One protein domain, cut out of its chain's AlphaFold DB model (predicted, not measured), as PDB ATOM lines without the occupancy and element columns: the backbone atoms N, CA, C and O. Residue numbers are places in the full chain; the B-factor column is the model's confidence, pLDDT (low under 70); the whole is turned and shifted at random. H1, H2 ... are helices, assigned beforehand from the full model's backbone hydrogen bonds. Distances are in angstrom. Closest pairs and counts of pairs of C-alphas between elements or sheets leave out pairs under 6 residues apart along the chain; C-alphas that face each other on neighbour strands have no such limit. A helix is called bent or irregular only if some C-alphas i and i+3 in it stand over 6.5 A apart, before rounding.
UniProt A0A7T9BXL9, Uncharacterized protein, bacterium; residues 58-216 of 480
ATOM      1  N   LYS A  58     179.543 307.928 307.375       82.75
ATOM      2  CA  LYS A  58     180.126 307.812 306.030       82.75
ATOM      3  C   LYS A  58     180.015 309.112 305.237       82.75
ATOM      4  O   LYS A  58     180.996 309.541 304.634       82.75
ATOM      5  N   GLU A  59     178.856 309.763 305.260       84.88
ATOM      6  CA  GLU A  59     178.621 311.031 304.559       84.88
ATOM      7  C   GLU A  59     179.463 312.164 305.162       84.88
ATOM      8  O   GLU A  59     180.074 312.931 304.421       84.88
ATOM      9  N   ALA A  60     179.583 312.227 306.492       85.19
ATOM     10  CA  ALA A  60     180.432 313.193 307.189       85.19
ATOM     11  C   ALA A  60     181.926 313.003 306.859       85.19
ATOM     12  O   ALA A  60     182.653 313.976 306.620       85.19
ATOM     13  N   THR A  61     182.382 311.748 306.776       86.88
ATOM     14  CA  THR A  61     183.759 311.412 306.378       86.88
ATOM     15  C   THR A  61     184.037 311.827 304.932       86.88
ATOM     16  O   THR A  61     185.084 312.414 304.636       86.88
ATOM     17  N   VAL A  62     183.100 311.556 304.020       89.75
ATOM     18  CA  VAL A  62     183.204 311.954 302.610       89.75
ATOM     19  C   VAL A  62     183.193 313.472 302.476       89.75
ATOM     20  O   VAL A  62     184.052 314.015 301.785       89.75
ATOM     21  N   LEU A  63     182.305 314.172 303.185       90.00
ATOM     22  CA  LEU A  63     182.240 315.633 303.184       90.00
ATOM     23  C   LEU A  63     183.569 316.255 303.636       90.00
ATOM     24  O   LEU A  63     184.136 317.085 302.929       90.00
ATOM     25  N   THR A  64     184.124 315.771 304.749       90.62
ATOM     26  CA  THR A  64     185.429 316.217 305.265       90.62
ATOM     27  C   THR A  64     186.561 315.920 304.276       90.62
ATOM     28  O   THR A  64     187.487 316.715 304.103       90.62
ATOM     29  N   THR A  65     186.501 314.772 303.598       91.62
ATOM     30  CA  THR A  65     187.465 314.402 302.553       91.62
ATOM     31  C   THR A  65     187.391 315.375 301.377       91.62
ATOM     32  O   THR A  65     188.424 315.861 300.923       91.62
ATOM     33  N   ILE A  66     186.183 315.704 300.915       92.25
ATOM     34  CA  ILE A  66     185.944 316.656 299.826       92.25
ATOM     35  C   ILE A  66     186.438 318.056 300.207       92.25
ATOM     36  O   ILE A  66     187.139 318.686 299.416       92.25
ATOM     37  N   ASP A  67     186.143 318.531 301.419       90.56
ATOM     38  CA  ASP A  67     186.588 319.844 301.900       90.56
ATOM     39  C   ASP A  67     188.111 319.973 301.909       90.56
ATOM     40  O   ASP A  67     188.669 320.954 301.403       90.56
ATOM     41  N   ASN A  68     188.793 318.953 302.425       91.81
ATOM     42  CA  ASN A  68     190.249 318.916 302.448       91.81
ATOM     43  C   ASN A  68     190.842 318.816 301.039       91.81
ATOM     44  O   ASN A  68     191.836 319.481 300.750       91.81
ATOM     45  N   LEU A  69     190.228 318.043 300.137       93.38
ATOM     46  CA  LEU A  69     190.650 317.974 298.739       93.38
ATOM     47  C   LEU A  69     190.536 319.330 298.048       93.38
ATOM     48  O   LEU A  69     191.515 319.781 297.463       93.38
ATOM     49  N   ILE A  70     189.387 320.006 298.153       91.56
ATOM     50  CA  ILE A  70     189.188 321.339 297.568       91.56
ATOM     51  C   ILE A  70     190.228 322.314 298.130       91.56
ATOM     52  O   ILE A  70     190.883 323.024 297.367       91.56
ATOM     53  N   LYS A  71     190.427 322.324 299.455       92.31
ATOM     54  CA  LYS A  71     191.436 323.165 300.108       92.31
ATOM     55  C   LYS A  71     192.840 322.888 299.565       92.31
ATOM     56  O   LYS A  71     193.514 323.826 299.151       92.31
ATOM     57  N   ASN A  72     193.266 321.626 299.528       92.06
ATOM     58  CA  ASN A  72     194.611 321.240 299.101       92.06
ATOM     59  C   ASN A  72     194.849 321.461 297.605       92.06
ATOM     60  O   ASN A  72     195.940 321.877 297.225       92.06
ATOM     61  N   ILE A  73     193.851 321.204 296.753       92.69
ATOM     62  CA  ILE A  73     193.930 321.487 295.315       92.69
ATOM     63  C   ILE A  73     194.108 322.989 295.108       92.69
ATOM     64  O   ILE A  73     195.047 323.402 294.430       92.69
ATOM     65  N   ASN A  74     193.277 323.807 295.760       89.50
ATOM     66  CA  ASN A  74     193.372 325.261 295.674       89.50
ATOM     67  C   ASN A  74     194.700 325.782 296.229       89.50
ATOM     68  O   ASN A  74     195.338 326.620 295.599       89.50
ATOM     69  N   GLU A  75     195.157 325.273 297.371       88.69
ATOM     70  CA  GLU A  75     196.447 325.652 297.949       88.69
ATOM     71  C   GLU A  75     197.609 325.261 297.024       88.69
ATOM     72  O   GLU A  75     198.505 326.070 296.795       88.69
ATOM     73  N   CYS A  76     197.576 324.064 296.434       89.44
ATOM     74  CA  CYS A  76     198.560 323.616 295.451       89.44
ATOM     75  C   CYS A  76     198.563 324.515 294.203       89.44
ATOM     76  O   CYS A  76     199.625 324.957 293.766       89.44
ATOM     77  N   ILE A  77     197.385 324.855 293.669       88.75
ATOM     78  CA  ILE A  77     197.219 325.776 292.537       88.75
ATOM     79  C   ILE A  77     197.781 327.162 292.867       88.75
ATOM     80  O   ILE A  77     198.586 327.699 292.105       88.75
ATOM     81  N   VAL A  78     197.404 327.733 294.013       85.88
ATOM     82  CA  VAL A  78     197.900 329.036 294.480       85.88
ATOM     83  C   VAL A  78     199.414 329.002 294.612       85.88
ATOM     84  O   VAL A  78     200.094 329.922 294.159       85.88
ATOM     85  N   LYS A  79     199.954 327.915 295.167       85.69
ATOM     86  CA  LYS A  79     201.390 327.696 295.264       85.69
ATOM     87  C   LYS A  79     202.031 327.696 293.873       85.69
ATOM     88  O   LYS A  79     202.897 328.523 293.605       85.69
ATOM     89  N   ILE A  80     201.561 326.887 292.933       86.19
ATOM     90  CA  ILE A  80     202.116 326.853 291.569       86.19
ATOM     91  C   ILE A  80     202.050 328.223 290.877       86.19
ATOM     92  O   ILE A  80     203.016 328.642 290.240       86.19
ATOM     93  N   ASN A  81     200.945 328.947 291.042       82.00
ATOM     94  CA  ASN A  81     200.729 330.253 290.420       82.00
ATOM     95  C   ASN A  81     201.452 331.402 291.134       82.00
ATOM     96  O   ASN A  81     201.575 332.497 290.586       82.00
ATOM     97  N   SER A  82     201.970 331.171 292.340       76.31
ATOM     98  CA  SER A  82     202.722 332.188 293.074       76.31
ATOM     99  C   SER A  82     204.101 332.481 292.461       76.31
ATOM    100  O   SER A  82     204.617 333.579 292.682       76.31
ATOM    101  N   ALA A  83     204.656 331.561 291.651       71.12
ATOM    102  CA  ALA A  83     205.930 331.719 290.942       71.12
ATOM    103  C   ALA A  83     205.930 331.011 289.559       71.12
ATOM    104  O   ALA A  83     205.883 329.784 289.497       71.12
ATOM    105  N   PRO A  84     206.060 331.717 288.421       67.62
ATOM    106  CA  PRO A  84     206.043 331.125 287.073       67.62
ATOM    107  C   PRO A  84     207.179 330.167 286.784       67.62
ATOM    108  O   PRO A  84     207.056 329.293 285.927       67.62
ATOM    109  N   GLU A  85     208.313 330.315 287.469       74.75
ATOM    110  CA  GLU A  85     209.419 329.380 287.317       74.75
ATOM    111  C   GLU A  85     209.005 327.976 287.731       74.75
ATOM    112  O   GLU A  85     209.563 327.005 287.218       74.75
ATOM    113  N   ILE A  86     208.002 327.864 288.604       82.25
ATOM    114  CA  ILE A  86     207.366 326.602 288.931       82.25
ATOM    115  C   ILE A  86     206.633 326.064 287.706       82.25
ATOM    116  O   ILE A  86     206.914 324.937 287.323       82.25
ATOM    117  N   GLN A  87     205.793 326.853 287.031       84.81
ATOM    118  CA  GLN A  87     205.094 326.416 285.813       84.81
ATOM    119  C   GLN A  87     206.075 325.958 284.720       84.81
ATOM    120  O   GLN A  87     205.942 324.867 284.170       84.81
ATOM    121  N   ILE A  88     207.138 326.734 284.466       82.88
ATOM    122  CA  ILE A  88     208.196 326.354 283.513       82.88
ATOM    123  C   ILE A  88     208.904 325.068 283.965       82.88
ATOM    124  O   ILE A  88     209.259 324.222 283.140       82.88
ATOM    125  N   SER A  89     209.142 324.912 285.270       87.31
ATOM    126  CA  SER A  89     209.765 323.710 285.825       87.31
ATOM    127  C   SER A  89     208.857 322.494 285.699       87.31
ATOM    128  O   SER A  89     209.355 321.438 285.326       87.31
ATOM    129  N   ILE A  90     207.556 322.647 285.939       88.50
ATOM    130  CA  ILE A  90     206.540 321.608 285.772       88.50
ATOM    131  C   ILE A  90     206.529 321.127 284.327       88.50
ATOM    132  O   ILE A  90     206.670 319.930 284.101       88.50
ATOM    133  N   GLU A  91     206.499 322.039 283.355       88.19
ATOM    134  CA  GLU A  91     206.528 321.678 281.935       88.19
ATOM    135  C   GLU A  91     207.797 320.882 281.581       88.19
ATOM    136  O   GLU A  91     207.761 319.884 280.857       88.19
ATOM    137  N   ARG A  92     208.954 321.276 282.137       88.56
ATOM    138  CA  ARG A  92     210.208 320.518 281.980       88.56
ATOM    139  C   ARG A  92     210.178 319.175 282.702       88.56
ATOM    140  O   ARG A  92     210.819 318.239 282.231       88.56
ATOM    141  N   TRP A  93     209.535 319.078 283.861       92.00
ATOM    142  CA  TRP A  93     209.423 317.834 284.622       92.00
ATOM    143  C   TRP A  93     208.492 316.849 283.923       92.00
ATOM    144  O   TRP A  93     208.874 315.688 283.804       92.00
ATOM    145  N   GLY A  94     207.362 317.318 283.390       87.12
ATOM    146  CA  GLY A  94     206.452 316.544 282.548       87.12
ATOM    147  C   GLY A  94     207.166 315.980 281.323       87.12
ATOM    148  O   GLY A  94     207.240 314.768 281.162       87.12
ATOM    149  N   LYS A  95     207.853 316.832 280.543       86.25
ATOM    150  CA  LYS A  95     208.655 316.395 279.376       86.25
ATOM    151  C   LYS A  95     209.781 315.410 279.712       86.25
ATOM    152  O   LYS A  95     210.220 314.666 278.844       86.25
ATOM    153  N   LYS A  96     210.293 315.435 280.946       88.56
ATOM    154  CA  LYS A  96     211.344 314.523 281.432       88.56
ATOM    155  C   LYS A  96     210.784 313.304 282.174       88.56
ATOM    156  O   LYS A  96     211.564 312.632 282.843       88.56
ATOM    157  N   ASN A  97     209.473 313.056 282.120       85.62
ATOM    158  CA  ASN A  97     208.793 311.970 282.839       85.62
ATOM    159  C   ASN A  97     209.103 311.944 284.348       85.62
ATOM    160  O   ASN A  97     209.185 310.889 284.968       85.62
ATOM    161  N   LYS A  98     209.308 313.121 284.955       88.88
ATOM    162  CA  LYS A  98     209.537 313.274 286.405       88.88
ATOM    163  C   LYS A  98     208.247 313.478 287.199       88.88
ATOM    164  O   LYS A  98     208.320 313.642 288.414       88.88
ATOM    165  N   ILE A  99     207.110 313.548 286.511       88.06
ATOM    166  CA  ILE A  99     205.773 313.620 287.094       88.06
ATOM    167  C   ILE A  99     205.043 312.360 286.642       88.06
ATOM    168  O   ILE A  99     204.866 312.149 285.441       88.06
ATOM    169  N   SER A 100     204.656 311.512 287.592       86.62
ATOM    170  CA  SER A 100     203.922 310.283 287.287       86.62
ATOM    171  C   SER A 100     202.522 310.622 286.783       86.62
ATOM    172  O   SER A 100     201.899 311.570 287.257       86.62
ATOM    173  N   GLY A 101     202.034 309.867 285.800       81.38
ATOM    174  CA  GLY A 101     200.729 310.124 285.188       81.38
ATOM    175  C   GLY A 101     200.696 311.335 284.249       81.38
ATOM    176  O   GLY A 101     199.619 311.675 283.772       81.38
ATOM    177  N   TRP A 102     201.835 311.977 283.949       86.12
ATOM    178  CA  TRP A 102     201.875 313.054 282.959       86.12
ATOM    179  C   TRP A 102     201.597 312.506 281.549       86.12
ATOM    180  O   TRP A 102     202.328 311.630 281.080       86.12
ATOM    181  N   PRO A 103     200.581 313.011 280.837       83.06
ATOM    182  CA  PRO A 103     200.265 312.543 279.497       83.06
ATOM    183  C   PRO A 103     201.212 313.198 278.485       83.06
ATOM    184  O   PRO A 103     201.421 314.411 278.501       83.06
ATOM    185  N   ALA A 104     201.772 312.406 277.570       79.06
ATOM    186  CA  ALA A 104     202.762 312.883 276.598       79.06
ATOM    187  C   ALA A 104     202.236 313.997 275.671       79.06
ATOM    188  O   ALA A 104     203.018 314.771 275.122       79.06
ATOM    189  N   THR A 105     200.916 314.073 275.497       80.94
ATOM    190  CA  THR A 105     200.246 315.003 274.585       80.94
ATOM    191  C   THR A 105     199.804 316.307 275.239       80.94
ATOM    192  O   THR A 105     199.600 317.275 274.507       80.94
ATOM    193  N   LYS A 106     199.669 316.370 276.576       83.50
ATOM    194  CA  LYS A 106     199.128 317.569 277.234       83.50
ATOM    195  C   LYS A 106     200.202 318.521 277.730       83.50
ATOM    196  O   LYS A 106     201.275 318.122 278.192       83.50
ATOM    197  N   LYS A 107     199.851 319.802 277.680       87.31
ATOM    198  CA  LYS A 107     200.605 320.906 278.290       87.31
ATOM    199  C   LYS A 107     200.139 321.147 279.722       87.31
ATOM    200  O   LYS A 107     199.013 320.796 280.077       87.31
ATOM    201  N   TRP A 108     200.957 321.832 280.523       88.62
ATOM    202  CA  TRP A 108     200.570 322.239 281.877       88.62
ATOM    203  C   TRP A 108     199.228 322.971 281.924       88.62
ATOM    204  O   TRP A 108     198.435 322.695 282.810       88.62
ATOM    205  N   SER A 109     198.937 323.858 280.967       86.00
ATOM    206  CA  SER A 109     197.675 324.612 280.931       86.00
ATOM    207  C   SER A 109     196.431 323.721 280.877       86.00
ATOM    208  O   SER A 109     195.415 324.051 281.478       86.00
ATOM    209  N   GLU A 110     196.511 322.591 280.174       87.69
ATOM    210  CA  GLU A 110     195.403 321.639 280.053       87.69
ATOM    211  C   GLU A 110     195.242 320.837 281.346       87.69
ATOM    212  O   GLU A 110     194.136 320.714 281.862       87.69
ATOM    213  N   LEU A 111     196.349 320.361 281.923       87.75
ATOM    214  CA  LEU A 111     196.325 319.642 283.197       87.75
ATOM    215  C   LEU A 111     195.868 320.547 284.355       87.75
ATOM    216  O   LEU A 111     195.105 320.129 285.220       87.75
ATOM    217  N   TYR A 112     196.295 321.807 284.340       89.25
ATOM    218  CA  TYR A 112     195.841 322.848 285.254       89.25
ATOM    219  C   TYR A 112     194.328 323.051 285.173       89.25
ATOM    220  O   TYR A 112     193.660 323.103 286.204       89.25
ATOM    221  N   HIS A 113     193.779 323.134 283.958       87.94
ATOM    222  CA  HIS A 113     192.337 323.248 283.770       87.94
ATOM    223  C   HIS A 113     191.603 322.031 284.344       87.94
ATOM    224  O   HIS A 113     190.592 322.194 285.018       87.94
ATOM    225  N   GLU A 114     192.142 320.822 284.182       89.31
ATOM    226  CA  GLU A 114     191.558 319.620 284.790       89.31
ATOM    227  C   GLU A 114     191.601 319.641 286.324       89.31
ATOM    228  O   GLU A 114     190.685 319.126 286.965       89.31
ATOM    229  N   PHE A 115     192.617 320.261 286.931       91.88
ATOM    230  CA  PHE A 115     192.674 320.433 288.388       91.88
ATOM    231  C   PHE A 115     191.561 321.367 288.874       91.88
ATOM    232  O   PHE A 115     190.908 321.074 289.876       91.88
ATOM    233  N   ASP A 116     191.324 322.460 288.147       87.25
ATOM    234  CA  ASP A 116     190.250 323.409 288.447       87.25
ATOM    235  C   ASP A 116     188.866 322.773 288.243       87.25
ATOM    236  O   ASP A 116     188.017 322.830 289.131       87.25
ATOM    237  N   VAL A 117     188.664 322.053 287.133       88.25
ATOM    238  CA  VAL A 117     187.432 321.287 286.877       88.25
ATOM    239  C   VAL A 117     187.184 320.275 287.993       88.25
ATOM    240  O   VAL A 117     186.062 320.180 288.485       88.25
ATOM    241  N   LEU A 118     188.207 319.548 288.451       91.00
ATOM    242  CA  LEU A 118     188.059 318.630 289.580       91.00
ATOM    243  C   LEU A 118     187.603 319.363 290.851       91.00
ATOM    244  O   LEU A 118     186.664 318.909 291.505       91.00
ATOM    245  N   ALA A 119     188.220 320.496 291.195       90.12
ATOM    246  CA  ALA A 119     187.826 321.286 292.361       90.12
ATOM    247  C   ALA A 119     186.372 321.784 292.261       90.12
ATOM    248  O   ALA A 119     185.631 321.710 293.242       90.12
ATOM    249  N   GLN A 120     185.942 322.226 291.076       84.38
ATOM    250  CA  GLN A 120     184.562 322.643 290.815       84.38
ATOM    251  C   GLN A 120     183.581 321.473 290.951       84.38
ATOM    252  O   GLN A 120     182.575 321.586 291.643       84.38
ATOM    253  N   LYS A 121     183.888 320.311 290.369       86.94
ATOM    254  CA  LYS A 121     183.040 319.111 290.468       86.94
ATOM    255  C   LYS A 121     182.908 318.619 291.909       86.94
ATOM    256  O   LYS A 121     181.819 318.236 292.331       86.94
ATOM    257  N   LEU A 122     183.993 318.681 292.680       90.12
ATOM    258  CA  LEU A 122     183.983 318.408 294.117       90.12
ATOM    259  C   LEU A 122     183.123 319.421 294.887       90.12
ATOM    260  O   LEU A 122     182.392 319.030 295.794       90.12
ATOM    261  N   ALA A 123     183.165 320.703 294.515       86.44
ATOM    262  CA  ALA A 123     182.301 321.721 295.103       86.44
ATOM    263  C   ALA A 123     180.818 321.481 294.775       86.44
ATOM    264  O   ALA A 123     179.986 321.612 295.668       86.44
ATOM    265  N   ASN A 124     180.496 321.043 293.553       84.06
ATOM    266  CA  ASN A 124     179.125 320.717 293.156       84.06
ATOM    267  C   ASN A 124     178.545 319.562 293.984       84.06
ATOM    268  O   ASN A 124     177.364 319.572 294.308       84.06
ATOM    269  N   ILE A 125     179.364 318.588 294.404       84.62
ATOM    270  CA  ILE A 125     178.897 317.513 295.299       84.62
ATOM    271  C   ILE A 125     178.377 318.075 296.637       84.62
ATOM    272  O   ILE A 125     177.474 317.495 297.244       84.62
ATOM    273  N   LYS A 126     178.918 319.216 297.082       83.00
ATOM    274  CA  LYS A 126     178.510 319.910 298.310       83.00
ATOM    275  C   LYS A 126     177.287 320.810 298.132       83.00
ATOM    276  O   LYS A 126     176.897 321.471 299.096       83.00
ATOM    277  N   GLU A 127     176.704 320.892 296.938       79.88
ATOM    278  CA  GLU A 127     175.496 321.684 296.739       79.88
ATOM    279  C   GLU A 127     174.355 321.129 297.588       79.88
ATOM    280  O   GLU A 127     174.045 319.930 297.585       79.88
ATOM    281  N   LYS A 128     173.748 322.037 298.347       76.06
ATOM    282  CA  LYS A 128     172.558 321.762 299.131       76.06
ATOM    283  C   LYS A 128     171.325 322.162 298.346       76.06
ATOM    284  O   LYS A 128     171.321 323.200 297.683       76.06
ATOM    285  N   ASP A 129     170.279 321.361 298.458       70.00
ATOM    286  CA  ASP A 129     168.977 321.738 297.937       70.00
ATOM    287  C   ASP A 129     168.370 322.843 298.816       70.00
ATOM    288  O   ASP A 129     168.283 322.703 300.036       70.00
ATOM    289  N   SER A 130     167.960 323.958 298.208       68.06
ATOM    290  CA  SER A 130     167.379 325.099 298.924       68.06
ATOM    291  C   SER A 130     166.052 324.773 299.608       68.06
ATOM    292  O   SER A 130     165.677 325.470 300.547       68.06
ATOM    293  N   ALA A 131     165.341 323.737 299.150       64.81
ATOM    294  CA  ALA A 131     164.070 323.327 299.734       64.81
ATOM    295  C   ALA A 131     164.245 322.418 300.961       64.81
ATOM    296  O   ALA A 131     163.432 322.476 301.883       64.81
ATOM    297  N   THR A 132     165.292 321.583 300.994       67.62
ATOM    298  CA  THR A 132     165.467 320.556 302.039       67.62
ATOM    299  C   THR A 132     166.698 320.761 302.929       67.62
ATOM    300  O   THR A 132     166.817 320.081 303.944       67.62
ATOM    301  N   ASP A 133     167.610 321.675 302.576       67.19
ATOM    302  CA  ASP A 133     168.951 321.859 303.174       67.19
ATOM    303  C   ASP A 133     169.822 320.578 303.165       67.19
ATOM    304  O   ASP A 133     170.861 320.505 303.829       67.19
ATOM    305  N   GLN A 134     169.428 319.567 302.381       72.25
ATOM    306  CA  GLN A 134     170.151 318.304 302.231       72.25
ATOM    307  C   GLN A 134     171.157 318.384 301.084       72.25
ATOM    308  O   GLN A 134     170.923 319.032 300.062       72.25
ATOM    309  N   PHE A 135     172.285 317.689 301.238       78.88
ATOM    310  CA  PHE A 135     173.288 317.588 300.183       78.88
ATOM    311  C   PHE A 135     172.773 316.726 299.032       78.88
ATOM    312  O   PHE A 135     172.537 315.529 299.202       78.88
ATOM    313  N   ARG A 136     172.655 317.323 297.844       77.25
ATOM    314  CA  ARG A 136     171.991 316.700 296.691       77.25
ATOM    315  C   ARG A 136     172.717 315.454 296.176       77.25
ATOM    316  O   ARG A 136     172.079 314.512 295.722       77.25
ATOM    317  N   HIS A 137     174.048 315.436 296.251       81.88
ATOM    318  CA  HIS A 137     174.871 314.391 295.628       81.88
ATOM    319  C   HIS A 137     175.723 313.587 296.620       81.88
ATOM    320  O   HIS A 137     176.260 312.539 296.259       81.88
ATOM    321  N   LEU A 138     175.847 314.049 297.870       85.75
ATOM    322  CA  LEU A 138     176.782 313.489 298.852       85.75
ATOM    323  C   LEU A 138     176.488 312.020 299.179       85.75
ATOM    324  O   LEU A 138     177.418 311.214 299.243       85.75
ATOM    325  N   LYS A 139     175.208 311.657 299.306       85.38
ATOM    326  CA  LYS A 139     174.790 310.278 299.583       85.38
ATOM    327  C   LYS A 139     175.267 309.312 298.497       85.38
ATOM    328  O   LYS A 139     175.944 308.334 298.801       85.38
ATOM    329  N   ALA A 140     175.019 309.636 297.226       84.88
ATOM    330  CA  ALA A 140     175.433 308.799 296.098       84.88
ATOM    331  C   ALA A 140     176.960 308.662 295.980       84.88
ATOM    332  O   ALA A 140     177.452 307.610 295.581       84.88
ATOM    333  N   VAL A 141     177.716 309.700 296.356       87.00
ATOM    334  CA  VAL A 141     179.183 309.617 296.442       87.00
ATOM    335  C   VAL A 141     179.611 308.689 297.580       87.00
ATOM    336  O   VAL A 141     180.511 307.880 297.383       87.00
ATOM    337  N   SER A 142     178.947 308.758 298.739       87.75
ATOM    338  CA  SER A 142     179.257 307.910 299.899       87.75
ATOM    339  C   SER A 142     178.933 306.425 299.700       87.75
ATOM    340  O   SER A 142     179.541 305.567 300.341       87.75
ATOM    341  N   GLU A 143     178.004 306.117 298.796       89.00
ATOM    342  CA  GLU A 143     177.631 304.751 298.418       89.00
ATOM    343  C   GLU A 143     178.581 304.156 297.360       89.00
ATOM    344  O   GLU A 143     178.743 302.937 297.291       89.00
ATOM    345  N   ASP A 144     179.270 304.991 296.571       89.38
ATOM    346  CA  ASP A 144     180.290 304.539 295.621       89.38
ATOM    347  C   ASP A 144     181.627 304.280 296.337       89.38
ATOM    348  O   ASP A 144     182.458 305.173 296.551       89.38
ATOM    349  N   GLN A 145     181.853 303.014 296.699       86.81
ATOM    350  CA  GLN A 145     183.065 302.579 297.397       86.81
ATOM    351  C   GLN A 145     184.343 302.818 296.576       86.81
ATOM    352  O   GLN A 145     185.390 303.143 297.147       86.81
ATOM    353  N   LYS A 146     184.277 302.688 295.243       89.06
ATOM    354  CA  LYS A 146     185.434 302.888 294.363       89.06
ATOM    355  C   LYS A 146     185.827 304.361 294.358       89.06
ATOM    356  O   LYS A 146     186.992 304.678 294.604       89.06
ATOM    357  N   LEU A 147     184.871 305.261 294.124       89.56
ATOM    358  CA  LEU A 147     185.125 306.699 294.133       89.56
ATOM    359  C   LEU A 147     185.570 307.177 295.518       89.56
ATOM    360  O   LEU A 147     186.553 307.911 295.618       89.56
ATOM    361  N   THR A 148     184.918 306.712 296.585       89.06
ATOM    362  CA  THR A 148     185.279 307.072 297.963       89.06
ATOM    363  C   THR A 148     186.715 306.659 298.294       89.06
ATOM    364  O   THR A 148     187.479 307.469 298.817       89.06
ATOM    365  N   SER A 149     187.131 305.445 297.921       91.19
ATOM    366  CA  SER A 149     188.510 304.980 298.118       91.19
ATOM    367  C   SER A 149     189.527 305.828 297.342       91.19
ATOM    368  O   SER A 149     190.576 306.197 297.880       91.19
ATOM    369  N   ILE A 150     189.207 306.202 296.096       90.44
ATOM    370  CA  ILE A 150     190.047 307.086 295.275       90.44
ATOM    371  C   ILE A 150     190.188 308.465 295.938       90.44
ATOM    372  O   ILE A 150     191.309 308.956 296.079       90.44
ATOM    373  N   LEU A 151     189.077 309.064 296.382       92.56
ATOM    374  CA  LEU A 151     189.050 310.375 297.037       92.56
ATOM    375  C   LEU A 151     189.833 310.371 298.353       92.56
ATOM    376  O   LEU A 151     190.653 311.259 298.576       92.56
ATOM    377  N   GLN A 152     189.642 309.357 299.197       92.56
ATOM    378  CA  GLN A 152     190.377 309.216 300.456       92.56
ATOM    379  C   GLN A 152     191.877 309.033 300.216       92.56
ATOM    380  O   GLN A 152     192.690 309.700 300.854       92.56
ATOM    381  N   SER A 153     192.258 308.180 299.259       93.00
ATOM    382  CA  SER A 153     193.662 307.977 298.892       93.00
ATOM    383  C   SER A 153     194.307 309.275 298.403       93.00
ATOM    384  O   SER A 153     195.390 309.640 298.867       93.00
ATOM    385  N   LEU A 154     193.632 310.007 297.510       93.75
ATOM    386  CA  LEU A 154     194.108 311.301 297.028       93.75
ATOM    387  C   LEU A 154     194.224 312.312 298.177       93.75
ATOM    388  O   LEU A 154     195.245 312.990 298.285       93.75
ATOM    389  N   ASN A 155     193.231 312.371 299.065       93.88
ATOM    390  CA  ASN A 155     193.214 313.288 300.201       93.88
ATOM    391  C   ASN A 155     194.389 313.039 301.149       93.88
ATOM    392  O   ASN A 155     195.097 313.977 301.510       93.88
ATOM    393  N   THR A 156     194.656 311.781 301.504       93.44
ATOM    394  CA  THR A 156     195.803 311.408 302.345       93.44
ATOM    395  C   THR A 156     197.118 311.852 301.713       93.44
ATOM    396  O   THR A 156     197.934 312.500 302.369       93.44
ATOM    397  N   LYS A 157     197.311 311.570 300.418       93.94
ATOM    398  CA  LYS A 157     198.541 311.940 299.709       93.94
ATOM    399  C   LYS A 157     198.728 313.459 299.607       93.94
ATOM    400  O   LYS A 157     199.848 313.947 299.767       93.94
ATOM    401  N   LEU A 158     197.659 314.218 299.355       93.62
ATOM    402  CA  LEU A 158     197.731 315.679 299.261       93.62
ATOM    403  C   LEU A 158     197.923 316.345 300.628       93.62
ATOM    404  O   LEU A 158     198.763 317.233 300.732       93.62
ATOM    405  N   ASN A 159     197.255 315.873 301.685       92.56
ATOM    406  CA  ASN A 159     197.466 316.380 303.048       92.56
ATOM    407  C   ASN A 159     198.910 316.187 303.532       92.56
ATOM    408  O   ASN A 159     199.415 316.994 304.305       92.56
ATOM    409  N   GLN A 160     199.590 315.130 303.083       91.50
ATOM    410  CA  GLN A 160     200.986 314.876 303.446       91.50
ATOM    411  C   GLN A 160     201.986 315.745 302.675       91.50
ATOM    412  O   GLN A 160     203.051 316.055 303.213       91.50
ATOM    413  N   SER A 161     201.667 316.109 301.430       91.88
ATOM    414  CA  SER A 161     202.607 316.754 300.503       91.88
ATOM    415  C   SER A 161     202.386 318.260 300.378       91.88
ATOM    416  O   SER A 161     203.338 319.026 300.522       91.88
ATOM    417  N   VAL A 162     201.143 318.717 300.187       90.88
ATOM    418  CA  VAL A 162     200.826 320.130 299.916       90.88
ATOM    419  C   VAL A 162     201.312 321.073 301.022       90.88
ATOM    420  O   VAL A 162     201.970 322.060 300.675       90.88
ATOM    421  N   PRO A 163     201.105 320.803 302.328       91.44
ATOM    422  CA  PRO A 163     201.570 321.697 303.393       91.44
ATOM    423  C   PRO A 163     203.096 321.866 303.443       91.44
ATOM    424  O   PRO A 163     203.585 322.931 303.807       91.44
ATOM    425  N   LYS A 164     203.859 320.848 303.018       90.19
ATOM    426  CA  LYS A 164     205.334 320.853 303.007       90.19
ATOM    427  C   LYS A 164     205.938 321.604 301.817       90.19
ATOM    428  O   LYS A 164     207.153 321.808 301.738       90.19
ATOM    429  N   ILE A 165     205.107 322.023 300.864       88.25
ATOM    430  CA  ILE A 165     205.543 322.865 299.754       88.25
ATOM    431  C   ILE A 165     205.724 324.287 300.286       88.25
ATOM    432  O   ILE A 165     204.753 325.022 300.482       88.25
ATOM    433  N   ILE A 166     206.982 324.664 300.492       83.44
ATOM    434  CA  ILE A 166     207.399 326.010 300.863       83.44
ATOM    435  C   ILE A 166     207.841 326.709 299.588       83.44
ATOM    436  O   ILE A 166     208.810 326.305 298.938       83.44
ATOM    437  N   ILE A 167     207.123 327.769 299.232       77.12
ATOM    438  CA  ILE A 167     207.504 328.599 298.099       77.12
ATOM    439  C   ILE A 167     208.309 329.780 298.608       77.12
ATOM    440  O   ILE A 167     207.824 330.500 299.482       77.12
ATOM    441  N   PRO A 168     209.520 329.995 298.069       67.19
ATOM    442  CA  PRO A 168     210.280 331.180 298.398       67.19
ATOM    443  C   PRO A 168     209.468 332.423 298.027       67.19
ATOM    444  O   PRO A 168     209.055 332.622 296.883       67.19
ATOM    445  N   THR A 169     209.225 333.250 299.036       55.06
ATOM    446  CA  THR A 169     208.628 334.577 298.944       55.06
ATOM    447  C   THR A 169     209.566 335.452 298.122       55.06
ATOM    448  O   THR A 169     210.382 336.117 298.707       55.06
ATOM    449  N   PHE A 170     209.495 335.427 296.789       44.34
ATOM    450  CA  PHE A 170     210.412 336.021 295.789       44.34
ATOM    451  C   PHE A 170     211.274 334.980 295.092       44.34
ATOM    452  O   PHE A 170     212.135 334.347 295.699       44.34
ATOM    453  N   GLY A 171     211.094 334.890 293.769       49.72
ATOM    454  CA  GLY A 171     211.826 334.021 292.842       49.72
ATOM    455  C   GLY A 171     213.333 334.289 292.738       49.72
ATOM    456  O   GLY A 171     213.931 333.976 291.715       49.72
ATOM    457  N   ILE A 172     213.948 334.867 293.766       46.97
ATOM    458  CA  ILE A 172     215.388 335.063 293.929       46.97
ATOM    459  C   ILE A 172     216.017 333.840 294.597       46.97
ATOM    460  O   ILE A 172     217.136 333.474 294.251       46.97
ATOM    461  N   ALA A 173     215.286 333.167 295.488       57.66
ATOM    462  CA  ALA A 173     215.707 331.889 296.040       57.66
ATOM    463  C   ALA A 173     215.106 330.740 295.222       57.66
ATOM    464  O   ALA A 173     213.909 330.711 294.932       57.66
ATOM    465  N   ASP A 174     215.945 329.779 294.846       67.38
ATOM    466  CA  ASP A 174     215.467 328.530 294.273       67.38
ATOM    467  C   ASP A 174     214.672 327.752 295.324       67.38
ATOM    468  O   ASP A 174     215.107 327.605 296.466       67.38
ATOM    469  N   MET A 175     213.524 327.194 294.927       79.62
ATOM    470  CA  MET A 175     212.761 326.304 295.805       79.62
ATOM    471  C   MET A 175     213.672 325.169 296.289       79.62
ATOM    472  O   MET A 175     214.411 324.574 295.487       79.62
ATOM    473  N   ASN A 176     213.636 324.898 297.594       86.75
ATOM    474  CA  ASN A 176     214.469 323.866 298.194       86.75
ATOM    475  C   ASN A 176     214.137 322.486 297.579       86.75
ATOM    476  O   ASN A 176     213.101 322.288 296.929       86.75
ATOM    477  N   LYS A 177     215.055 321.525 297.718       88.31
ATOM    478  CA  LYS A 177     214.916 320.203 297.083       88.31
ATOM    479  C   LYS A 177     213.681 319.447 297.585       88.31
ATOM    480  O   LYS A 177     213.040 318.761 296.792       88.31
ATOM    481  N   GLU A 178     213.354 319.594 298.863       90.56
ATOM    482  CA  GLU A 178     212.220 318.933 299.506       90.56
ATOM    483  C   GLU A 178     210.890 319.443 298.948       90.56
ATOM    484  O   GLU A 178     210.153 318.674 298.345       90.56
ATOM    485  N   SER A 179     210.637 320.749 298.985       89.75
ATOM    486  CA  SER A 179     209.448 321.378 298.406       89.75
ATOM    487  C   SER A 179     209.351 321.162 296.890       89.75
ATOM    488  O   SER A 179     208.253 320.974 296.372       89.75
ATOM    489  N   LYS A 180     210.480 321.093 296.163       89.56
ATOM    490  CA  LYS A 180     210.511 320.644 294.751       89.56
ATOM    491  C   LYS A 180     210.000 319.219 294.575       89.56
ATOM    492  O   LYS A 180     209.328 318.945 293.583       89.56
ATOM    493  N   ASN A 181     210.352 318.310 295.475       91.88
ATOM    494  CA  ASN A 181     209.891 316.929 295.416       91.88
ATOM    495  C   ASN A 181     208.429 316.814 295.850       91.88
ATOM    496  O   ASN A 181     207.654 316.190 295.136       91.88
ATOM    497  N   GLU A 182     208.027 317.488 296.923       93.19
ATOM    498  CA  GLU A 182     206.640 317.478 297.399       93.19
ATOM    499  C   GLU A 182     205.671 318.094 296.390       93.19
ATOM    500  O   GLU A 182     204.567 317.586 296.182       93.19
ATOM    501  N   LEU A 183     206.109 319.127 295.668       92.38
ATOM    502  CA  LEU A 183     205.328 319.683 294.575       92.38
ATOM    503  C   LEU A 183     205.168 318.686 293.421       92.38
ATOM    504  O   LEU A 183     204.057 318.493 292.930       92.38
ATOM    505  N   LYS A 184     206.251 318.023 292.991       92.62
ATOM    506  CA  LYS A 184     206.155 316.972 291.962       92.62
ATOM    507  C   LYS A 184     205.243 315.843 292.411       92.62
ATOM    508  O   LYS A 184     204.455 315.373 291.599       92.62
ATOM    509  N   ASN A 185     205.335 315.432 293.672       93.56
ATOM    510  CA  ASN A 185     204.487 314.394 294.244       93.56
ATOM    511  C   ASN A 185     203.018 314.824 294.208       93.56
ATOM    512  O   ASN A 185     202.180 314.068 293.729       93.56
ATOM    513  N   SER A 186     202.708 316.055 294.626       93.81
ATOM    514  CA  SER A 186     201.345 316.605 294.599       93.81
ATOM    515  C   SER A 186     200.764 316.613 293.185       93.81
ATOM    516  O   SER A 186     199.660 316.115 292.966       93.81
ATOM    517  N   ILE A 187     201.529 317.105 292.205       93.25
ATOM    518  CA  ILE A 187     201.101 317.144 290.799       93.25
ATOM    519  C   ILE A 187     200.973 315.732 290.227       93.25
ATOM    520  O   ILE A 187     200.007 315.457 289.527       93.25
ATOM    521  N   SER A 188     201.904 314.831 290.548       93.81
ATOM    522  CA  SER A 188     201.850 313.432 290.107       93.81
ATOM    523  C   SER A 188     200.596 312.748 290.632       93.81
ATOM    524  O   SER A 188     199.880 312.108 289.876       93.81
ATOM    525  N   ASN A 189     200.279 312.944 291.914       93.38
ATOM    526  CA  ASN A 189     199.080 312.382 292.521       93.38
ATOM    527  C   ASN A 189     197.811 312.932 291.863       93.38
ATOM    528  O   ASN A 189     196.898 312.160 291.581       93.38
ATOM    529  N   LEU A 190     197.744 314.232 291.579       92.25
ATOM    530  CA  LEU A 190     196.601 314.812 290.872       92.25
ATOM    531  C   LEU A 190     196.480 314.270 289.442       92.25
ATOM    532  O   LEU A 190     195.411 313.795 289.063       92.25
ATOM    533  N   ALA A 191     197.574 314.267 288.680       91.00
ATOM    534  CA  ALA A 191     197.604 313.774 287.306       91.00
ATOM    535  C   ALA A 191     197.216 312.290 287.220       91.00
ATOM    536  O   ALA A 191     196.372 311.917 286.410       91.00
ATOM    537  N   GLU A 192     197.763 311.448 288.098       90.81
ATOM    538  CA  GLU A 192     197.452 310.019 288.169       90.81
ATOM    539  C   GLU A 192     195.962 309.779 288.463       90.81
ATOM    540  O   GLU A 192     195.311 308.987 287.782       90.81
ATOM    541  N   ASN A 193     195.382 310.488 289.439       90.38
ATOM    542  CA  ASN A 193     193.972 310.296 289.791       90.38
ATOM    543  C   ASN A 193     193.018 310.855 288.719       90.38
ATOM    544  O   ASN A 193     191.951 310.283 288.498       90.38
ATOM    545  N   ILE A 194     193.396 311.929 288.023       87.69
ATOM    546  CA  ILE A 194     192.596 312.498 286.931       87.69
ATOM    547  C   ILE A 194     192.651 311.622 285.685       87.69
ATOM    548  O   ILE A 194     191.605 311.309 285.123       87.69
ATOM    549  N   ILE A 195     193.845 311.201 285.275       84.19
ATOM    550  CA  ILE A 195     194.048 310.544 283.984       84.19
ATOM    551  C   ILE A 195     193.867 309.036 284.101       84.19
ATOM    552  O   ILE A 195     193.112 308.452 283.335       84.19
ATOM    553  N   GLN A 196     194.544 308.390 285.052       81.75
ATOM    554  CA  GLN A 196     194.531 306.926 285.144       81.75
ATOM    555  C   GLN A 196     193.299 306.410 285.879       81.75
ATOM    556  O   GLN A 196     192.749 305.374 285.518       81.75
ATOM    557  N   LYS A 197     192.860 307.125 286.920       84.00
ATOM    558  CA  LYS A 197     191.681 306.725 287.704       84.00
ATOM    559  C   LYS A 197     190.388 307.394 287.248       84.00
ATOM    560  O   LYS A 197     189.340 307.113 287.827       84.00
ATOM    561  N   GLU A 198     190.467 308.254 286.231       88.06
ATOM    562  CA  GLU A 198     189.338 308.949 285.613       88.06
ATOM    563  C   GLU A 198     188.400 309.606 286.648       88.06
ATOM    564  O   GLU A 198     187.176 309.541 286.527       88.06
ATOM    565  N   ILE A 199     188.950 310.219 287.707       90.12
ATOM    566  CA  ILE A 199     188.144 310.701 288.845       90.12
ATOM    567  C   ILE A 199     187.060 311.704 288.425       90.12
ATOM    568  O   ILE A 199     185.942 311.631 288.928       90.12
ATOM    569  N   ILE A 200     187.358 312.581 287.459       89.38
ATOM    570  CA  ILE A 200     186.400 313.556 286.917       89.38
ATOM    571  C   ILE A 200     185.217 312.830 286.272       89.38
ATOM    572  O   ILE A 200     184.070 313.135 286.579       89.38
ATOM    573  N   LYS A 201     185.487 311.808 285.457       89.25
ATOM    574  CA  LYS A 201     184.462 311.002 284.786       89.25
ATOM    575  C   LYS A 201     183.616 310.204 285.779       89.25
ATOM    576  O   LYS A 201     182.407 310.105 285.597       89.25
ATOM    577  N   ASN A 202     184.223 309.668 286.841       87.31
ATOM    578  CA  ASN A 202     183.481 308.978 287.902       87.31
ATOM    579  C   ASN A 202     182.543 309.944 288.645       87.31
ATOM    580  O   ASN A 202     181.394 309.596 288.908       87.31
ATOM    581  N   ILE A 203     183.001 311.167 288.941       87.94
ATOM    582  CA  ILE A 203     182.151 312.204 289.544       87.94
ATOM    583  C   ILE A 203     181.032 312.609 288.578       87.94
ATOM    584  O   ILE A 203     179.873 312.661 288.982       87.94
ATOM    585  N   ASP A 204     181.342 312.834 287.300       87.19
ATOM    586  CA  ASP A 204     180.343 313.175 286.283       87.19
ATOM    587  C   ASP A 204     179.275 312.089 286.140       87.19
ATOM    588  O   ASP A 204     178.093 312.412 286.060       87.19
ATOM    589  N   ALA A 205     179.651 310.810 286.191       86.75
ATOM    590  CA  ALA A 205     178.699 309.704 286.161       86.75
ATOM    591  C   ALA A 205     177.726 309.732 287.353       86.75
ATOM    592  O   ALA A 205     176.560 309.369 287.201       86.75
ATOM    593  N   ILE A 206     178.171 310.182 288.532       84.69
ATOM    594  CA  ILE A 206     177.291 310.369 289.693       84.69
ATOM    595  C   ILE A 206     176.402 311.593 289.499       84.69
ATOM    596  O   ILE A 206     175.193 311.486 289.682       84.69
ATOM    597  N   LEU A 207     176.963 312.732 289.089       82.81
ATOM    598  CA  LEU A 207     176.199 313.964 288.872       82.81
ATOM    599  C   LEU A 207     175.119 313.784 287.793       82.81
ATOM    600  O   LEU A 207     173.998 314.264 287.952       82.81
ATOM    601  N   GLN A 208     175.412 313.032 286.728       81.31
ATOM    602  CA  GLN A 208     174.462 312.742 285.653       81.31
ATOM    603  C   GLN A 208     173.226 311.963 286.120       81.31
ATOM    604  O   GLN A 208     172.155 312.165 285.547       81.31
ATOM    605  N   LYS A 209     173.318 311.147 287.183       77.56
ATOM    606  CA  LYS A 209     172.147 310.450 287.758       77.56
ATOM    607  C   LYS A 209     171.061 311.423 288.230       77.56
ATOM    608  O   LYS A 209     169.891 311.064 288.235       77.56
ATOM    609  N   PHE A 210     171.440 312.657 288.562       69.88
ATOM    610  CA  PHE A 210     170.553 313.678 289.121       69.88
ATOM    611  C   PHE A 210     170.125 314.759 288.111       69.88
ATOM    612  O   PHE A 210     169.230 315.552 288.406       69.88
ATOM    613  N   LEU A 211     170.692 314.783 286.895       64.44
ATOM    614  CA  LEU A 211     170.225 315.654 285.803       64.44
ATOM    615  C   LEU A 211     168.738 315.452 285.430       64.44
ATOM    616  O   LEU A 211     168.042 316.458 285.273       64.44
ATOM    617  N   PRO A 212     168.195 314.220 285.311       59.44
ATOM    618  CA  PRO A 212     166.779 314.038 284.981       59.44
ATOM    619  C   PRO A 212     165.821 314.498 286.093       59.44
ATOM    620  O   PRO A 212     164.687 314.875 285.796       59.44
ATOM    621  N   GLU A 213     166.251 314.518 287.356       54.25
ATOM    622  CA  GLU A 213     165.456 315.050 288.473       54.25
ATOM    623  C   GLU A 213     165.509 316.580 288.533       54.25
ATOM    624  O   GLU A 213     164.467 317.224 288.658       54.25
ATOM    625  N   ALA A 214     166.684 317.182 288.322       52.16
ATOM    626  CA  ALA A 214     166.835 318.636 288.244       52.16
ATOM    627  C   ALA A 214     166.044 319.247 287.072       52.16
ATOM    628  O   ALA A 214     165.424 320.299 287.226       52.16
ATOM    629  N   GLN A 215     165.994 318.568 285.919       53.94
ATOM    630  CA  GLN A 215     165.171 318.995 284.782       53.94
ATOM    631  C   GLN A 215     163.669 318.920 285.108       53.94
ATOM    632  O   GLN A 215     162.909 319.806 284.720       53.94
ATOM    633  N   LYS A 216     163.225 317.885 285.840       56.62
ATOM    634  CA  LYS A 216     161.827 317.760 286.286       56.62
ATOM    635  C   LYS A 216     161.449 318.879 287.253       56.62
ATOM    636  O   LYS A 216     160.399 319.481 287.055       56.62
TER     637      LYS A 216
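This is residues 58 to 216 of the 480 residues of an uncharacterized protein of bacterium (UniProt A0A7T9BXL9). An elongated body of lengthwise helices has H1 between H3 and H5, H6 folded back on H5, and H7 packed on H3. Short H2 stands crosswise at one end, H4 at the other, and H8, residues 211 to 216, sticks out. The 159 printed residues hold eight named helices, H1 to H8 in order, and no named strand: all helix. The whole is compact, with a radius of gyration of the C-alphas of 16.8 A and spans of 55 by 30 by 24 A.

H1, residues 58 to 82, begins at C-alpha 58 (180.126, 307.812, 306.030) and measures 35.7 A. H2 is residues 84 to 95, H3 108 to 125 (25.9 A), H4 138 to 143. H5, residues 145 to 164, measures 29.3 A, with a kink of 26 degrees near residue 158; it is only just irregular, C-alphas 160 and 163 being 6.8 A apart. H6 is residues 177 to 195 (26.5 A), H7 199 to 208, H8 211 to 216, ending at C-alpha 216 (161.827, 317.760, 286.286).

With residues 66 to 77 alone, H1 touches H3 at a shallow tilt of 29 degrees, opposite ways; the closest C-alphas, Ile 70 and Ala 119, are 5.4 A apart. H1 touches H5 at a steep tilt of 41 degrees, the same way, closest at the C-alphas of Leu 69 and Asn 155, 5.5 A. H5 and H6 form a helical hairpin at 18 degrees, closest at the C-alphas of Ser 161 and Glu 182, 5.1 A. H3, with residues 117 to 125 alone, touches H7, closest at the C-alphas of Leu 118 and Ile 200, 6.0 A. H4 touches residues 58 to 63 of H1, closest at the C-alphas of Ser 142 and Glu 59, 5.6 A. H2 only just touches H3, with 3 pairs of C-alphas within 8 A, closest at Glu 91 and Trp 108, 6.0 A. H7 and H8 meet only through their link. Every O i to N i+4 pair is within hydrogen-bond range in H1, H2, H3, H4, H6, H7 and H8; in H5, 14 of 16 are.

The farthest C-alphas, Ile 172 and Lys 216, are 56.8 A apart. The printed part has no cut; the links H2 to H3, H3 to H4 and H5 to H6 are long. The model's pLDDT is under 70 at residues 84, 130 to 133, 168 to 174 and 210 to 216.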